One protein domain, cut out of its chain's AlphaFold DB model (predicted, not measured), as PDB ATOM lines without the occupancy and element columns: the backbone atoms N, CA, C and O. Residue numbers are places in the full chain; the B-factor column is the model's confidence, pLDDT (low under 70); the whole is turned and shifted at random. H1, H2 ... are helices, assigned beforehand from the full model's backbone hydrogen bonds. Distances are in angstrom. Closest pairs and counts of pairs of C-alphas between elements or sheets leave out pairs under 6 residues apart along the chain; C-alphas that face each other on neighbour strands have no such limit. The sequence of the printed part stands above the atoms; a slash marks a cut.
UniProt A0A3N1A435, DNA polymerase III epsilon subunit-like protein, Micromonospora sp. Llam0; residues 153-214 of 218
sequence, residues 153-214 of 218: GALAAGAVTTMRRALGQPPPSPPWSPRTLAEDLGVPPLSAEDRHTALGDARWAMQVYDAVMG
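AT A GLANCE: This is residues 153 to 214 of the 218 residues of the protein "DNA polymerase III epsilon subunit-like protein" of Micromonospora sp. Llam0 (UniProt A0A3N1A435). Two longer helices, H3 and H1, are staggered along the longest axis, with the last part of H3 packed on the first part of H1, and the short helix H2 packs on H1 near the place where the two meet. Two long links fold back along this row: residues 167 to 177 return from the far end of H1 to H2, and residues 185 to 197 lead from H2 to the far end of H3. The printed part has 62 residues with three named helices, in the order H1, H2, H3, and no named strand, and its class is all helix. The whole is compact, with a radius of gyration of the C-alphas of 12.0 A, and its outline is only just elongated, with spans of 37 by 24 by 16 A.

HOW THE PARTS SIT: H3, residues 198 to 213, is the longest helix. With residues 208 to 212 alone it touches residues 155 to 159 of H1, which is residues 153 to 166. Their closest C-alphas are those of Ala 159 and Val 212, 6.4 A apart. H3 and H1 run the same way at a shallow tilt of 34 degrees, only just short of steep, and their centres are 16.2 A apart. H2, residues 178 to 184, touches H1, and their closest C-alphas, those of Gly 153 and Pro 178, are 4.6 A apart. H1 and H2 run the same way at a shallow tilt of 29 degrees. H2 and H3 are close but not clearly touching: their closest C-alphas, those of Ala 182 and Val 208, are 6.1 A apart. These two run the same way at a steep tilt of 46 degrees. In H1, H2 and H3 every O i to N i+4 pair is within hydrogen-bond range.

IN THESE COORDINATES: H3 begins at C-alpha 198 at (239.058, 530.007, 454.376) and ends at C-alpha 213 at (242.089, 549.512, 465.028), 22.4 A from first to last C-alpha. H1 begins at C-alpha 153 at (248.906, 543.570, 455.277), and its 14 residues measure 19.9 A from first to last C-alpha. H2, seven residues, measures 9.9 A from first to last C-alpha.

THE WHOLE: The two C-alphas farthest apart are those of Gly 168 and Thr 197, at 36.9 A, while the first and last printed C-alphas, those of Gly 153 and Gly 214, are 16.2 A apart. The printed part has no cut. The link from H1 to H2, with 11 residues, and the link from H2 to H3, with 13, are both long. The mean pLDDT of the printed part is 93.8, and no printed residue is under 70.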
ATOM      1  N   GLY A 153     247.462 543.439 455.463       95.81
ATOM      2  CA  GLY A 153     248.906 543.570 455.277       95.81
ATOM      3  C   GLY A 153     249.320 545.032 455.117       95.81
ATOM      4  O   GLY A 153     250.265 545.482 455.767       95.81
ATOM      5  N   ALA A 154     248.583 545.797 454.308       95.50
ATOM      6  CA  ALA A 154     248.804 547.236 454.151       95.50
ATOM      7  C   ALA A 154     248.492 548.011 455.444       95.50
ATOM      8  O   ALA A 154     249.266 548.887 455.844       95.50
ATOM      9  N   LEU A 155     247.394 547.657 456.120       95.94
ATOM     10  CA  LEU A 155     247.010 548.226 457.414       95.94
ATOM     11  C   LEU A 155     248.101 547.981 458.472       95.94
ATOM     12  O   LEU A 155     248.572 548.926 459.112       95.94
ATOM     13  N   ALA A 156     248.565 546.734 458.598       96.69
ATOM     14  CA  ALA A 156     249.617 546.355 459.534       96.69
ATOM     15  C   ALA A 156     250.953 547.042 459.215       96.69
ATOM     16  O   ALA A 156     251.631 547.511 460.125       96.69
ATOM     17  N   ALA A 157     251.324 547.181 457.937       96.56
ATOM     18  CA  ALA A 157     252.570 547.841 457.547       96.56
ATOM     19  C   ALA A 157     252.635 549.299 458.039       96.56
ATOM     20  O   ALA A 157     253.672 549.739 458.548       96.56
ATOM     21  N   GLY A 158     251.527 550.039 457.932       95.94
ATOM     22  CA  GLY A 158     251.421 551.410 458.439       95.94
ATOM     23  C   GLY A 158     251.501 551.488 459.968       95.94
ATOM     24  O   GLY A 158     252.249 552.312 460.511       95.94
ATOM     25  N   ALA A 159     250.790 550.595 460.661       95.94
ATOM     26  CA  ALA A 159     250.794 550.518 462.121       95.94
ATOM     27  C   ALA A 159     252.188 550.175 462.672       95.94
ATOM     28  O   ALA A 159     252.746 550.929 463.474       95.94
ATOM     29  N   VAL A 160     252.802 549.105 462.162       96.31
ATOM     30  CA  VAL A 160     254.147 548.656 462.550       96.31
ATOM     31  C   VAL A 160     255.197 549.720 462.236       96.31
ATOM     32  O   VAL A 160     256.091 549.952 463.046       96.31
ATOM     33  N   THR A 161     255.089 550.427 461.107       96.56
ATOM     34  CA  THR A 161     255.987 551.551 460.788       96.56
ATOM     35  C   THR A 161     255.957 552.622 461.876       96.56
ATOM     36  O   THR A 161     257.009 553.101 462.302       96.56
ATOM     37  N   THR A 162     254.763 552.997 462.336       95.56
ATOM     38  CA  THR A 162     254.592 554.016 463.380       95.56
ATOM     39  C   THR A 162     255.116 553.518 464.725       95.56
ATOM     40  O   THR A 162     255.893 554.216 465.376       95.56
ATOM     41  N   MET A 163     254.769 552.282 465.096       94.75
ATOM     42  CA  MET A 163     255.233 551.629 466.321       94.75
ATOM     43  C   MET A 163     256.763 551.536 466.377       94.75
ATOM     44  O   MET A 163     257.381 552.013 467.328       94.75
ATOM     45  N   ARG A 164     257.401 550.987 465.336       95.25
ATOM     46  CA  ARG A 164     258.862 550.837 465.273       95.25
ATOM     47  C   ARG A 164     259.573 552.186 465.339       95.25
ATOM     48  O   ARG A 164     260.545 552.316 466.076       95.25
ATOM     49  N   ARG A 165     259.060 553.219 464.657       95.81
ATOM     50  CA  ARG A 165     259.614 554.582 464.747       95.81
ATOM     51  C   ARG A 165     259.576 555.136 466.169       95.81
ATOM     52  O   ARG A 165     260.567 555.718 466.601       95.81
ATOM     53  N   ALA A 166     258.478 554.932 466.898       95.44
ATOM     54  CA  ALA A 166     258.372 555.349 468.297       95.44
ATOM     55  C   ALA A 166     259.390 554.630 469.206       95.44
ATOM     56  O   ALA A 166     259.852 555.206 470.185       95.44
ATOM     57  N   LEU A 167     259.785 553.405 468.844       95.38
ATOM     58  CA  LEU A 167     260.810 552.610 469.527       95.38
ATOM     59  C   LEU A 167     262.244 552.867 469.019       95.38
ATOM     60  O   LEU A 167     263.171 552.181 469.444       95.38
ATOM     61  N   GLY A 168     262.454 553.808 468.090       96.88
ATOM     62  CA  GLY A 168     263.766 554.050 467.473       96.88
ATOM     63  C   GLY A 168     264.250 552.917 466.554       96.88
ATOM     64  O   GLY A 168     265.438 552.829 466.251       96.88
ATOM     65  N   GLN A 169     263.346 552.044 466.111       95.44
ATOM     66  CA  GLN A 169     263.622 550.915 465.226       95.44
ATOM     67  C   GLN A 169     263.355 551.268 463.753       95.44
ATOM     68  O   GLN A 169     262.501 552.112 463.452       95.44
ATOM     69  N   PRO A 170     264.046 550.614 462.799       94.69
ATOM     70  CA  PRO A 170     263.808 550.841 461.381       94.69
ATOM     71  C   PRO A 170     262.414 550.342 460.955       94.69
ATOM     72  O   PRO A 170     261.966 549.283 461.412       94.69
ATOM     73  N   PRO A 171     261.725 551.062 460.049       94.56
ATOM     74  CA  PRO A 171     260.446 550.610 459.515       94.56
ATOM     75  C   PRO A 171     260.615 549.322 458.686       94.56
ATOM     76  O   PRO A 171     261.697 549.081 458.144       94.56
ATOM     77  N   PRO A 172     259.566 548.493 458.556       93.00
ATOM     78  CA  PRO A 172     259.607 547.319 457.691       93.00
ATOM     79  C   PRO A 172     259.737 547.731 456.217       93.00
ATOM     80  O   PRO A 172     259.085 548.673 455.762       93.00
ATOM     81  N   SER A 173     260.548 547.005 455.445       89.44
ATOM     82  CA  SER A 173     260.711 547.232 454.005       89.44
ATOM     83  C   SER A 173     259.830 546.294 453.171       89.44
ATOM     84  O   SER A 173     259.635 545.143 453.568       89.44
ATOM     85  N   PRO A 174     259.341 546.736 452.001       89.50
ATOM     86  CA  PRO A 174     258.657 545.859 451.059       89.50
ATOM     87  C   PRO A 174     259.623 544.845 450.392       89.50
ATOM     88  O   PRO A 174     260.817 545.136 450.281       89.50
ATOM     89  N   PRO A 175     259.120 543.692 449.899       89.31
ATOM     90  CA  PRO A 175     257.735 543.236 450.024       89.31
ATOM     91  C   PRO A 175     257.401 542.873 451.474       89.31
ATOM     92  O   PRO A 175     258.179 542.221 452.166       89.31
ATOM     93  N   TRP A 176     256.239 543.326 451.943       89.25
ATOM     94  CA  TRP A 176     255.807 543.061 453.307       89.25
ATOM     95  C   TRP A 176     255.305 541.628 453.442       89.25
ATOM     96  O   TRP A 176     254.548 541.143 452.606       89.25
ATOM     97  N   SER A 177     255.701 540.973 454.529       91.44
ATOM     98  CA  SER A 177     255.113 539.713 454.976       91.44
ATOM     99  C   SER A 177     253.975 540.040 455.943       91.44
ATOM    100  O   SER A 177     254.269 540.476 457.060       91.44
ATOM    101  N   PRO A 178     252.692 539.828 455.577       89.44
ATOM    102  CA  PRO A 178     251.576 540.075 456.488       89.44
ATOM    103  C   PRO A 178     251.716 539.285 457.793       89.44
ATOM    104  O   PRO A 178     251.397 539.797 458.856       89.44
ATOM    105  N   ARG A 179     252.282 538.071 457.723       90.06
ATOM    106  CA  ARG A 179     252.558 537.223 458.891       90.06
ATOM    107  C   ARG A 179     253.549 537.864 459.858       90.06
ATOM    108  O   ARG A 179     253.257 537.986 461.036       90.06
ATOM    109  N   THR A 180     254.686 538.332 459.347       92.69
ATOM    110  CA  THR A 180     255.714 538.975 460.181       92.69
ATOM    111  C   THR A 180     255.206 540.287 460.779       92.69
ATOM    112  O   THR A 180     255.494 540.596 461.927       92.69
ATOM    113  N   LEU A 181     254.422 541.054 460.015       95.50
ATOM    114  CA  LEU A 181     253.810 542.283 460.520       95.50
ATOM    115  C   LEU A 181     252.743 542.011 461.588       95.50
ATOM    116  O   LEU A 181     252.634 542.775 462.538       95.50
ATOM    117  N   ALA A 182     251.965 540.940 461.448       94.75
ATOM    118  CA  ALA A 182     250.987 540.535 462.450       94.75
ATOM    119  C   ALA A 182     251.658 540.099 463.762       94.75
ATOM    120  O   ALA A 182     251.202 540.491 464.833       94.75
ATOM    121  N   GLU A 183     252.773 539.366 463.683       94.75
ATOM    122  CA  GLU A 183     253.571 538.983 464.856       94.75
ATOM    123  C   GLU A 183     254.110 540.212 465.607       94.75
ATOM    124  O   GLU A 183     254.011 540.269 466.832       94.75
ATOM    125  N   ASP A 184     254.594 541.232 464.887       93.44
ATOM    126  CA  ASP A 184     255.000 542.521 465.474       93.44
ATOM    127  C   ASP A 184     253.845 543.218 466.221       93.44
ATOM    128  O   ASP A 184     254.078 543.950 467.182       93.44
ATOM    129  N   LEU A 185     252.602 542.995 465.787       94.19
ATOM    130  CA  LEU A 185     251.383 543.506 466.421       94.19
ATOM    131  C   LEU A 185     250.844 542.579 467.527       94.19
ATOM    132  O   LEU A 185     249.786 542.851 468.090       94.19
ATOM    133  N   GLY A 186     251.547 541.488 467.845       94.44
ATOM    134  CA  GLY A 186     251.143 540.517 468.863       94.44
ATOM    135  C   GLY A 186     250.071 539.521 468.410       94.44
ATOM    136  O   GLY A 186     249.539 538.789 469.244       94.44
ATOM    137  N   VAL A 187     249.752 539.461 467.113       95.69
ATOM    138  CA  VAL A 187     248.829 538.466 466.553       95.69
ATOM    139  C   VAL A 187     249.618 537.201 466.192       95.69
ATOM    140  O   VAL A 187     250.515 537.264 465.346       95.69
ATOM    141  N   PRO A 188     249.322 536.043 466.811       93.25
ATOM    142  CA  PRO A 188     250.081 534.822 466.580       93.25
ATOM    143  C   PRO A 188     249.856 534.266 465.162       93.25
ATOM    144  O   PRO A 188     248.808 534.500 464.549       93.25
ATOM    145  N   PRO A 189     250.812 533.488 464.624       91.50
ATOM    146  CA  PRO A 189     250.606 532.785 463.368       91.50
ATOM    147  C   PRO A 189     249.517 531.717 463.516       91.50
ATOM    148  O   PRO A 189     249.391 531.074 464.560       91.50
ATOM    149  N   LEU A 190     248.776 531.472 462.433       89.44
ATOM    150  CA  LEU A 190     247.840 530.352 462.366       89.44
ATOM    151  C   LEU A 190     248.552 529.005 462.534       89.44
ATOM    152  O   LEU A 190     249.662 528.801 462.011       89.44
ATOM    153  N   SER A 191     247.852 528.087 463.207       89.81
ATOM    154  CA  SER A 191     248.197 526.669 463.306       89.81
ATOM    155  C   SER A 191     248.318 526.032 461.913       89.81
ATOM    156  O   SER A 191     247.858 526.587 460.909       89.81
ATOM    157  N   ALA A 192     248.949 524.860 461.819       85.69
ATOM    158  CA  ALA A 192     249.014 524.136 460.546       85.69
ATOM    159  C   ALA A 192     247.620 523.657 460.100       85.69
ATOM    160  O   ALA A 192     247.352 523.500 458.909       85.69
ATOM    161  N   GLU A 193     246.728 523.431 461.057       85.56
ATOM    162  CA  GLU A 193     245.348 523.017 460.861       85.56
ATOM    163  C   GLU A 193     244.496 524.156 460.294       85.56
ATOM    164  O   GLU A 193     243.745 523.914 459.353       85.56
ATOM    165  N   ASP A 194     244.660 525.382 460.794       87.31
ATOM    166  CA  ASP A 194     243.844 526.539 460.399       87.31
ATOM    167  C   ASP A 194     244.388 527.290 459.182       87.31
ATOM    168  O   ASP A 194     243.629 527.953 458.478       87.31
ATOM    169  N   ARG A 195     245.693 527.202 458.915       87.50
ATOM    170  CA  ARG A 195     246.306 527.845 457.747       87.50
ATOM    171  C   ARG A 195     245.795 527.223 456.450       87.50
ATOM    172  O   ARG A 195     245.731 525.995 456.344       87.50
ATOM    173  N   HIS A 196     245.531 528.054 455.440       90.06
ATOM    174  CA  HIS A 196     244.952 527.601 454.170       90.06
ATOM    175  C   HIS A 196     243.606 526.910 454.406       90.06
ATOM    176  O   HIS A 196     243.309 525.818 453.898       90.06
ATOM    177  N   THR A 197     242.840 527.523 455.304       94.38
ATOM    178  CA  THR A 197     241.422 527.267 455.474       94.38
ATOM    179  C   THR A 197     240.739 528.613 455.417       94.38
ATOM    180  O   THR A 197     241.129 529.530 456.141       94.38
ATOM    181  N   ALA A 198     239.682 528.716 454.618       97.38
ATOM    182  CA  ALA A 198     239.058 530.007 454.376       97.38
ATOM    183  C   ALA A 198     238.586 530.655 455.694       97.38
ATOM    184  O   ALA A 198     238.757 531.844 455.942       97.38
ATOM    185  N   LEU A 199     238.018 529.860 456.611       96.75
ATOM    186  CA  LEU A 199     237.575 530.391 457.900       96.75
ATOM    187  C   LEU A 199     238.745 530.746 458.834       96.75
ATOM    188  O   LEU A 199     238.660 531.744 459.547       96.75
ATOM    189  N   GLY A 200     239.820 529.953 458.854       95.56
ATOM    190  CA  GLY A 200     241.004 530.240 459.668       95.56
ATOM    191  C   GLY A 200     241.690 531.535 459.237       95.56
ATOM    192  O   GLY A 200     241.961 532.396 460.076       95.56
ATOM    193  N   ASP A 201     241.880 531.714 457.931       97.31
ATOM    194  CA  ASP A 201     242.490 532.910 457.352       97.31
ATOM    195  C   ASP A 201     241.586 534.154 457.519       97.31
ATOM    196  O   ASP A 201     242.076 535.218 457.910       97.31
ATOM    197  N   ALA A 202     240.257 534.022 457.396       98.06
ATOM    198  CA  ALA A 202     239.313 535.104 457.710       98.06
ATOM    199  C   ALA A 202     239.336 535.517 459.198       98.06
ATOM    200  O   ALA A 202     239.333 536.713 459.512       98.06
ATOM    201  N   ARG A 203     239.403 534.555 460.137       96.69
ATOM    202  CA  ARG A 203     239.583 534.851 461.575       96.69
ATOM    203  C   ARG A 203     240.868 535.621 461.821       96.69
ATOM    204  O   ARG A 203     240.852 536.623 462.534       96.69
ATOM    205  N   TRP A 204     241.966 535.161 461.232       97.00
ATOM    206  CA  TRP A 204     243.264 535.797 461.388       97.00
ATOM    207  C   TRP A 204     243.271 537.221 460.825       97.00
ATOM    208  O   TRP A 204     243.734 538.142 461.496       97.00
ATOM    209  N   ALA A 205     242.674 537.445 459.650       97.75
ATOM    210  CA  ALA A 205     242.527 538.785 459.090       97.75
ATOM    211  C   ALA A 205     241.737 539.718 460.029       97.75
ATOM    212  O   ALA A 205     242.157 540.854 460.263       97.75
ATOM    213  N   MET A 206     240.644 539.236 460.632       97.00
ATOM    214  CA  MET A 206     239.897 540.016 461.624       97.00
ATOM    215  C   MET A 206     240.740 540.330 462.873       97.00
ATOM    216  O   MET A 206     240.700 541.454 463.361       97.00
ATOM    217  N   GLN A 207     241.557 539.389 463.360       96.44
ATOM    218  CA  GLN A 207     242.458 539.626 464.498       96.44
ATOM    219  C   GLN A 207     243.514 540.697 464.198       96.44
ATOM    220  O   GLN A 207     243.779 541.550 465.042       96.44
ATOM    221  N   VAL A 208     244.100 540.691 462.994       97.12
ATOM    222  CA  VAL A 208     245.046 541.741 462.568       97.12
ATOM    223  C   VAL A 208     244.349 543.097 462.482       97.12
ATOM    224  O   VAL A 208     244.897 544.100 462.938       97.12
ATOM    225  N   TYR A 209     243.132 543.136 461.933       96.94
ATOM    226  CA  TYR A 209     242.323 544.352 461.903       96.94
ATOM    227  C   TYR A 209     242.062 544.896 463.314       96.94
ATOM    228  O   TYR A 209     242.313 546.075 463.567       96.94
ATOM    229  N   ASP A 210     241.638 544.037 464.244       95.44
ATOM    230  CA  ASP A 210     241.363 544.408 465.635       95.44
ATOM    231  C   ASP A 210     242.616 544.944 466.342       95.44
ATOM    232  O   ASP A 210     242.556 545.995 466.988       95.44
ATOM    233  N   ALA A 211     243.761 544.276 466.161       95.50
ATOM    234  CA  ALA A 211     245.036 544.681 466.749       95.50
ATOM    235  C   ALA A 211     245.470 546.091 466.311       95.50
ATOM    236  O   ALA A 211     246.037 546.837 467.109       95.50
ATOM    237  N   VAL A 212     245.180 546.484 465.064       95.62
ATOM    238  CA  VAL A 212     245.510 547.827 464.560       95.62
ATOM    239  C   VAL A 212     244.466 548.869 464.950       95.62
ATOM    240  O   VAL A 212     244.824 549.977 465.347       95.62
ATOM    241  N   MET A 213     243.177 548.546 464.829       93.38
ATOM    242  CA  MET A 213     242.089 549.512 465.028       93.38
ATOM    243  C   MET A 213     241.761 549.762 466.507       93.38
ATOM    244  O   MET A 213     240.873 550.559 466.810       93.38
ATOM    245  N   GLY A 214     242.472 549.106 467.430       78.56
ATOM    246  CA  GLY A 214     242.199 549.183 468.863       78.56
ATOM    247  C   GLY A 214     240.892 548.483 469.237       78.56
ATOM    248  O   GLY A 214     240.236 548.889 470.196       78.56
TER     249      GLY A 214